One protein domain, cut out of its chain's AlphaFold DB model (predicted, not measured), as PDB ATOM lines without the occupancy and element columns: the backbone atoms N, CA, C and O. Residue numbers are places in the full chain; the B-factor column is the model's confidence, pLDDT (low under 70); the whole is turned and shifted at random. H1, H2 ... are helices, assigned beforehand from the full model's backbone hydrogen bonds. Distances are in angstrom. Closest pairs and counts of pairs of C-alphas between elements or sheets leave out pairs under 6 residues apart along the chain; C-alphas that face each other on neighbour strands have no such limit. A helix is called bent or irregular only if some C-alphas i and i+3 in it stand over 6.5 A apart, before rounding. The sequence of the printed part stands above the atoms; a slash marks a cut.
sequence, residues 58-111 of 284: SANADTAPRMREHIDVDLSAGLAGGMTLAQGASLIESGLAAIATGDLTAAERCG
ATOM      1  N   SER A  58     275.576 286.645 227.719       97.00
ATOM      2  CA  SER A  58     276.677 285.680 227.811       97.00
ATOM      3  C   SER A  58     276.986 285.071 226.454       97.00
ATOM      4  O   SER A  58     276.093 284.563 225.789       97.00
ATOM      5  N   ALA A  59     278.263 285.072 226.074       97.00
ATOM      6  CA  ALA A  59     278.766 284.327 224.919       97.00
ATOM      7  C   ALA A  59     279.508 283.037 225.321       97.00
ATOM      8  O   ALA A  59     280.053 282.341 224.469       97.00
ATOM      9  N   ASN A  60     279.566 282.722 226.619       96.06
ATOM     10  CA  ASN A  60     280.254 281.536 227.114       96.06
ATOM     11  C   ASN A  60     279.341 280.306 226.985       96.06
ATOM     12  O   ASN A  60     278.295 280.236 227.633       96.06
ATOM     13  N   ALA A  61     279.767 279.334 226.175       95.50
ATOM     14  CA  ALA A  61     279.017 278.114 225.891       95.50
ATOM     15  C   ALA A  61     278.857 277.160 227.083       95.50
ATOM     16  O   ALA A  61     277.915 276.375 227.098       95.50
ATOM     17  N   ASP A  62     279.710 277.265 228.100       94.88
ATOM     18  CA  ASP A  62     279.583 276.486 229.331       94.88
ATOM     19  C   ASP A  62     278.655 277.174 230.341       94.88
ATOM     20  O   ASP A  62     277.880 276.514 231.036       94.88
ATOM     21  N   THR A  63     278.716 278.508 230.434       94.56
ATOM     22  CA  THR A  63     277.921 279.290 231.398       94.56
ATOM     23  C   THR A  63     276.471 279.448 230.956       94.56
ATOM     24  O   THR A  63     275.570 279.282 231.776       94.56
ATOM     25  N   ALA A  64     276.235 279.754 229.677       96.06
ATOM     26  CA  ALA A  64     274.899 280.029 229.153       96.06
ATOM     27  C   ALA A  64     273.852 278.941 229.455       96.06
ATOM     28  O   ALA A  64     272.788 279.283 229.974       96.06
ATOM     29  N   PRO A  65     274.129 277.639 229.238       95.12
ATOM     30  CA  PRO A  65     273.163 276.591 229.558       95.12
ATOM     31  C   PRO A  65     273.012 276.338 231.064       95.12
ATOM     32  O   PRO A  65     271.951 275.890 231.489       95.12
ATOM     33  N   ARG A  66     274.052 276.597 231.871       96.75
ATOM     34  CA  ARG A  66     274.051 276.332 233.322       96.75
ATOM     35  C   ARG A  66     273.368 277.419 234.144       96.75
ATOM     36  O   ARG A  66     272.919 277.125 235.239       96.75
ATOM     37  N   MET A  67     273.342 278.649 233.637       95.94
ATOM     38  CA  MET A  67     272.792 279.826 234.317       95.94
ATOM     39  C   MET A  67     271.738 280.513 233.444       95.94
ATOM     40  O   MET A  67     271.684 281.743 233.361       95.94
ATOM     41  N   ARG A  68     270.937 279.724 232.724       96.06
ATOM     42  CA  ARG A  68     270.017 280.223 231.696       96.06
ATOM     43  C   ARG A  68     268.975 281.184 232.270       96.06
ATOM     44  O   ARG A  68     268.612 282.159 231.625       96.06
ATOM     45  N   GLU A  69     268.527 280.935 233.491       95.69
ATOM     46  CA  GLU A  69     267.607 281.775 234.254       95.69
ATOM     47  C   GLU A  69     268.192 283.153 234.604       95.69
ATOM     48  O   GLU A  69     267.438 284.104 234.808       95.69
ATOM     49  N   HIS A  70     269.522 283.276 234.623       95.38
ATOM     50  CA  HIS A  70     270.256 284.494 234.966       95.38
ATOM     51  C   HIS A  70     270.752 285.280 233.746       95.38
ATOM     52  O   HIS A  70     271.447 286.284 233.921       95.38
ATOM     53  N   ILE A  71     270.439 284.838 232.526       96.94
ATOM     54  CA  ILE A  71     270.911 285.435 231.273       96.94
ATOM     55  C   ILE A  71     269.707 285.917 230.463       96.94
ATOM     56  O   ILE A  71     268.746 285.185 230.251       96.94
ATOM     57  N   ASP A  72     269.769 287.163 230.004       97.56
ATOM     58  CA  ASP A  72     268.748 287.772 229.152       97.56
ATOM     59  C   ASP A  72     268.951 287.425 227.680       97.56
ATOM     60  O   ASP A  72     267.991 287.126 226.974       97.56
ATOM     61  N   VAL A  73     270.205 287.447 227.217       97.88
ATOM     62  CA  VAL A  73     270.563 287.159 225.823       97.88
ATOM     63  C   VAL A  73     271.695 286.136 225.780       97.88
ATOM     64  O   VAL A  73     272.807 286.388 226.256       97.88
ATOM     65  N   ASP A  74     271.405 284.978 225.190       97.44
ATOM     66  CA  ASP A  74     272.363 283.895 224.972       97.44
ATOM     67  C   ASP A  74     273.045 284.042 223.603       97.44
ATOM     68  O   ASP A  74     272.409 283.954 222.553       97.44
ATOM     69  N   LEU A  75     274.358 284.263 223.629       97.81
ATOM     70  CA  LEU A  75     275.240 284.367 222.467       97.81
ATOM     71  C   LEU A  75     276.286 283.240 222.443       97.81
ATOM     72  O   LEU A  75     277.321 283.372 221.785       97.81
ATOM     73  N   SER A  76     276.063 282.141 223.171       96.88
ATOM     74  CA  SER A  76     277.008 281.020 223.308       96.88
ATOM     75  C   SER A  76     277.464 280.421 221.977       96.88
ATOM     76  O   SER A  76     278.624 280.031 221.832       96.88
ATOM     77  N   ALA A  77     276.589 280.402 220.970       96.19
ATOM     78  CA  ALA A  77     276.935 279.921 219.637       96.19
ATOM     79  C   ALA A  77     277.935 280.833 218.897       96.19
ATOM     80  O   ALA A  77     278.584 280.378 217.955       96.19
ATOM     81  N   GLY A  78     278.106 282.092 219.324       94.69
ATOM     82  CA  GLY A  78     279.006 283.060 218.692       94.69
ATOM     83  C   GLY A  78     280.474 282.645 218.770       94.69
ATOM     84  O   GLY A  78     281.145 282.556 217.744       94.69
ATOM     85  N   LEU A  79     280.972 282.311 219.966       89.38
ATOM     86  CA  LEU A  79     282.369 281.879 220.140       89.38
ATOM     87  C   LEU A  79     282.653 280.501 219.522       89.38
ATOM     88  O   LEU A  79     283.796 280.207 219.173       89.38
ATOM     89  N   ALA A  80     281.621 279.673 219.350       90.44
ATOM     90  CA  ALA A  80     281.721 278.377 218.682       90.44
ATOM     91  C   ALA A  80     281.688 278.475 217.142       90.44
ATOM     92  O   ALA A  80     281.794 277.452 216.469       90.44
ATOM     93  N   GLY A  81     281.521 279.676 216.570       92.44
ATOM     94  CA  GLY A  81     281.363 279.876 215.125       92.44
ATOM     95  C   GLY A  81     280.003 279.426 214.572       92.44
ATOM     96  O   GLY A  81     279.809 279.425 213.361       92.44
ATOM     97  N   GLY A  82     279.057 279.063 215.444       95.56
ATOM     98  CA  GLY A  82     277.687 278.684 215.083       95.56
ATOM     99  C   GLY A  82     276.744 279.876 214.895       95.56
ATOM    100  O   GLY A  82     275.577 279.687 214.568       95.56
ATOM    101  N   MET A  83     277.229 281.098 215.118       97.31
ATOM    102  CA  MET A  83     276.475 282.336 214.964       97.31
ATOM    103  C   MET A  83     277.383 283.430 214.402       97.31
ATOM    104  O   MET A  83     278.508 283.627 214.859       97.31
ATOM    105  N   THR A  84     276.879 284.161 213.414       97.75
ATOM    106  CA  THR A  84     277.550 285.338 212.852       97.75
ATOM    107  C   THR A  84     277.371 286.565 213.747       97.75
ATOM    108  O   THR A  84     276.422 286.657 214.525       97.75
ATOM    109  N   LEU A  85     278.237 287.568 213.585       97.12
ATOM    110  CA  LEU A  85     278.117 288.830 214.318       97.12
ATOM    111  C   LEU A  85     276.759 289.520 214.086       97.12
ATOM    112  O   LEU A  85     276.167 290.032 215.031       97.12
ATOM    113  N   ALA A  86     276.247 289.497 212.851       97.75
ATOM    114  CA  ALA A  86     274.957 290.099 212.508       97.75
ATOM    115  C   ALA A  86     273.780 289.402 213.213       97.75
ATOM    116  O   ALA A  86     272.867 290.064 213.709       97.75
ATOM    117  N   GLN A  87     273.823 288.070 213.317       98.06
ATOM    118  CA  GLN A  87     272.832 287.306 214.078       98.06
ATOM    119  C   GLN A  87     272.910 287.632 215.574       98.06
ATOM    120  O   GLN A  87     271.878 287.875 216.195       98.06
ATOM    121  N   GLY A  88     274.121 287.713 216.136       97.88
ATOM    122  CA  GLY A  88     274.311 288.116 217.531       97.88
ATOM    123  C   GLY A  88     273.778 289.521 217.813       97.88
ATOM    124  O   GLY A  88     273.062 289.720 218.790       97.88
ATOM    125  N   ALA A  89     274.045 290.482 216.924       98.00
ATOM    126  CA  ALA A  89     273.511 291.839 217.025       98.00
ATOM    127  C   ALA A  89     271.974 291.856 216.999       98.00
ATOM    128  O   ALA A  89     271.361 292.511 217.838       98.00
ATOM    129  N   SER A  90     271.361 291.071 216.108       98.06
ATOM    130  CA  SER A  90     269.897 290.964 215.998       98.06
ATOM    131  C   SER A  90     269.255 290.400 217.274       98.06
ATOM    132  O   SER A  90     268.182 290.848 217.682       98.06
ATOM    133  N   LEU A  91     269.913 289.441 217.939       98.25
ATOM    134  CA  LEU A  91     269.450 288.895 219.221       98.25
ATOM    135  C   LEU A  91     269.531 289.925 220.349       98.25
ATOM    136  O   LEU A  91     268.598 290.034 221.144       98.25
ATOM    137  N   ILE A  92     270.619 290.698 220.404       97.94
ATOM    138  CA  ILE A  92     270.768 291.781 221.384       97.94
ATOM    139  C   ILE A  92     269.689 292.841 221.160       97.94
ATOM    140  O   ILE A  92     269.020 293.229 222.112       97.94
ATOM    141  N   GLU A  93     269.495 293.288 219.919       98.31
ATOM    142  CA  GLU A  93     268.484 294.289 219.568       98.31
ATOM    143  C   GLU A  93     267.078 293.830 219.965       98.31
ATOM    144  O   GLU A  93     266.363 294.561 220.646       98.31
ATOM    145  N   SER A  94     266.719 292.591 219.620       98.06
ATOM    146  CA  SER A  94     265.412 292.017 219.960       98.06
ATOM    147  C   SER A  94     265.206 291.925 221.476       98.06
ATOM    148  O   SER A  94     264.147 292.302 221.977       98.06
ATOM    149  N   GLY A  95     266.223 291.476 222.222       97.31
ATOM    150  CA  GLY A  95     266.163 291.401 223.683       97.31
ATOM    151  C   GLY A  95     266.033 292.778 224.340       97.31
ATOM    152  O   GLY A  95     265.216 292.963 225.240       97.31
ATOM    153  N   LEU A  96     266.787 293.770 223.857       97.19
ATOM    154  CA  LEU A  96     266.695 295.147 224.345       97.19
ATOM    155  C   LEU A  96     265.337 295.779 224.034       97.19
ATOM    156  O   LEU A  96     264.786 296.462 224.897       97.19
ATOM    157  N   ALA A  97     264.789 295.549 222.840       97.88
ATOM    158  CA  ALA A  97     263.473 296.050 222.458       97.88
ATOM    159  C   ALA A  97     262.376 295.487 223.371       97.88
ATOM    160  O   ALA A  97     261.568 296.259 223.886       97.88
ATOM    161  N   ALA A  98     262.400 294.179 223.645       97.56
ATOM    162  CA  ALA A  98     261.456 293.528 224.551       97.56
ATOM    163  C   ALA A  98     261.492 294.148 225.961       97.56
ATOM    164  O   ALA A  98     260.460 294.569 226.499       97.56
ATOM    165  N   ILE A  99     262.693 294.315 226.524       96.75
ATOM    166  CA  ILE A  99     262.893 294.924 227.849       96.75
ATOM    167  C   ILE A  99     262.435 296.388 227.853       96.75
ATOM    168  O   ILE A  99     261.746 296.828 228.772       96.75
ATOM    169  N   ALA A 100     262.740 297.148 226.797       95.81
ATOM    170  CA  ALA A 100     262.285 298.529 226.657       95.81
ATOM    171  C   ALA A 100     260.751 298.647 226.560       95.81
ATOM    172  O   ALA A 100     260.190 299.659 226.982       95.81
ATOM    173  N   THR A 101     260.065 297.619 226.045       97.69
ATOM    174  CA  THR A 101     258.594 297.544 226.011       97.69
ATOM    175  C   THR A 101     257.957 297.039 227.308       97.69
ATOM    176  O   THR A 101     256.730 297.029 227.412       97.69
ATOM    177  N   GLY A 102     258.761 296.694 228.318       95.50
ATOM    178  CA  GLY A 102     258.292 296.344 229.659       95.50
ATOM    179  C   GLY A 102     258.497 294.887 230.064       95.50
ATOM    180  O   GLY A 102     257.997 294.503 231.124       95.50
ATOM    181  N   ASP A 103     259.217 294.083 229.276       96.56
ATOM    182  CA  ASP A 103     259.640 292.765 229.743       96.56
ATOM    183  C   ASP A 103     260.644 292.893 230.891       96.56
ATOM    184  O   ASP A 103     261.546 293.733 230.883       96.56
ATOM    185  N   LEU A 104     260.493 292.016 231.883       95.50
ATOM    186  CA  LEU A 104     261.414 291.938 233.010       95.50
ATOM    187  C   LEU A 104     262.750 291.356 232.554       95.50
ATOM    188  O   LEU A 104     262.782 290.334 231.870       95.50
ATOM    189  N   THR A 105     263.843 291.934 233.024       96.12
ATOM    190  CA  THR A 105     265.187 291.352 232.934       96.12
ATOM    191  C   THR A 105     265.306 290.089 233.798       96.12
ATOM    192  O   THR A 105     264.554 289.881 234.755       96.12
ATOM    193  N   ALA A 106     266.289 289.237 233.515       95.25
ATOM    194  CA  ALA A 106     266.636 288.058 234.302       95.25
ATOM    195  C   ALA A 106     266.930 288.439 235.758       95.25
ATOM    196  O   ALA A 106     266.531 287.737 236.685       95.25
ATOM    197  N   ALA A 107     267.550 289.605 235.957       91.94
ATOM    198  CA  ALA A 107     267.759 290.215 237.261       91.94
ATOM    199  C   ALA A 107     266.465 290.335 238.074       91.94
ATOM    200  O   ALA A 107     266.381 289.877 239.217       91.94
ATOM    201  N   GLU A 108     265.466 290.961 237.460       92.31
ATOM    202  CA  GLU A 108     264.179 291.267 238.070       92.31
ATOM    203  C   GLU A 108     263.374 289.988 238.284       92.31
ATOM    204  O   GLU A 108     262.826 289.789 239.369       92.31
ATOM    205  N   ARG A 109     263.381 289.071 237.304       94.12
ATOM    206  CA  ARG A 109     262.735 287.753 237.423       94.12
ATOM    207  C   ARG A 109     263.303 286.933 238.582       94.12
ATOM    208  O   ARG A 109     262.541 286.308 239.309       94.12
ATOM    209  N   CYS A 110     264.619 286.965 238.791       90.69
ATOM    210  CA  CYS A 110     265.278 286.272 239.902       90.69
ATOM    211  C   CYS A 110     265.186 287.020 241.246       90.69
ATOM    212  O   CYS A 110     265.771 286.567 242.231       90.69
ATOM    213  N   GLY A 111     264.518 288.181 241.303       89.31
ATOM    214  CA  GLY A 111     264.401 288.982 242.522       89.31
ATOM    215  C   GLY A 111     265.737 289.535 243.029       89.31
ATOM    216  O   GLY A 111     265.915 289.721 244.234       89.31
TER     217      GLY A 111
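This is residues 58 to 111 of the 284 residues of the protein "GD_AH_C domain-containing protein" of Rhodobacteraceae bacterium (UniProt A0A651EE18). One long helix, H3, makes one long edge of a flat slab, and the chain turns away from both of its ends, towards the short helix H2 before it and the short helix H4 after it. The looped stretch from residue 58 to residue 75, with the short helix H1, lies on the side of the slab away from H3. The printed part has 54 residues, with four named helices in the order H1, H2, H3, H4 and no named strand; the class is all helix. It is only just compact, close to loose, with a radius of gyration of the C-alphas of 11.6 A, and spans 32 by 24 by 8 A.

Start at Ser 58 and go on to H1, residues 63 to 66. It is close to but not clearly touching H2, residues 76 to 79; their closest C-alphas, of Ala 64 and Ser 76, are 6.3 A apart. H2 is likewise close to but not clearly touching H3, residues 85 to 100, where the closest C-alphas, of Gly 78 and Gly 88, are 7.0 A apart. H4, residues 106 to 109, is apart from H1, H2 and H3. In H3 every O i to N i+4 pair is within hydrogen-bond range; H1, H2 and H4 are too short for such a pair.

Find C-alpha 63 at (277.921, 279.290, 231.398), where H1 begins. H2 is neither bent nor irregular, but only just: C-alphas 76 and 79 are 6.3 A apart. From C-alpha 85 at (278.117, 288.830, 214.318), H3 runs 22.3 A to C-alpha 100. H4 ends at C-alpha 109, at (262.735, 287.753, 237.423).

Look to Gly 81 and Gly 111 for the two C-alphas farthest apart, 33.5 A. The printed part has no cut. The links H2 to H3 and H3 to H4 are tight, and H1 to H2 is short. The mean pLDDT of the printed part is 95.9, and no printed residue is under 70.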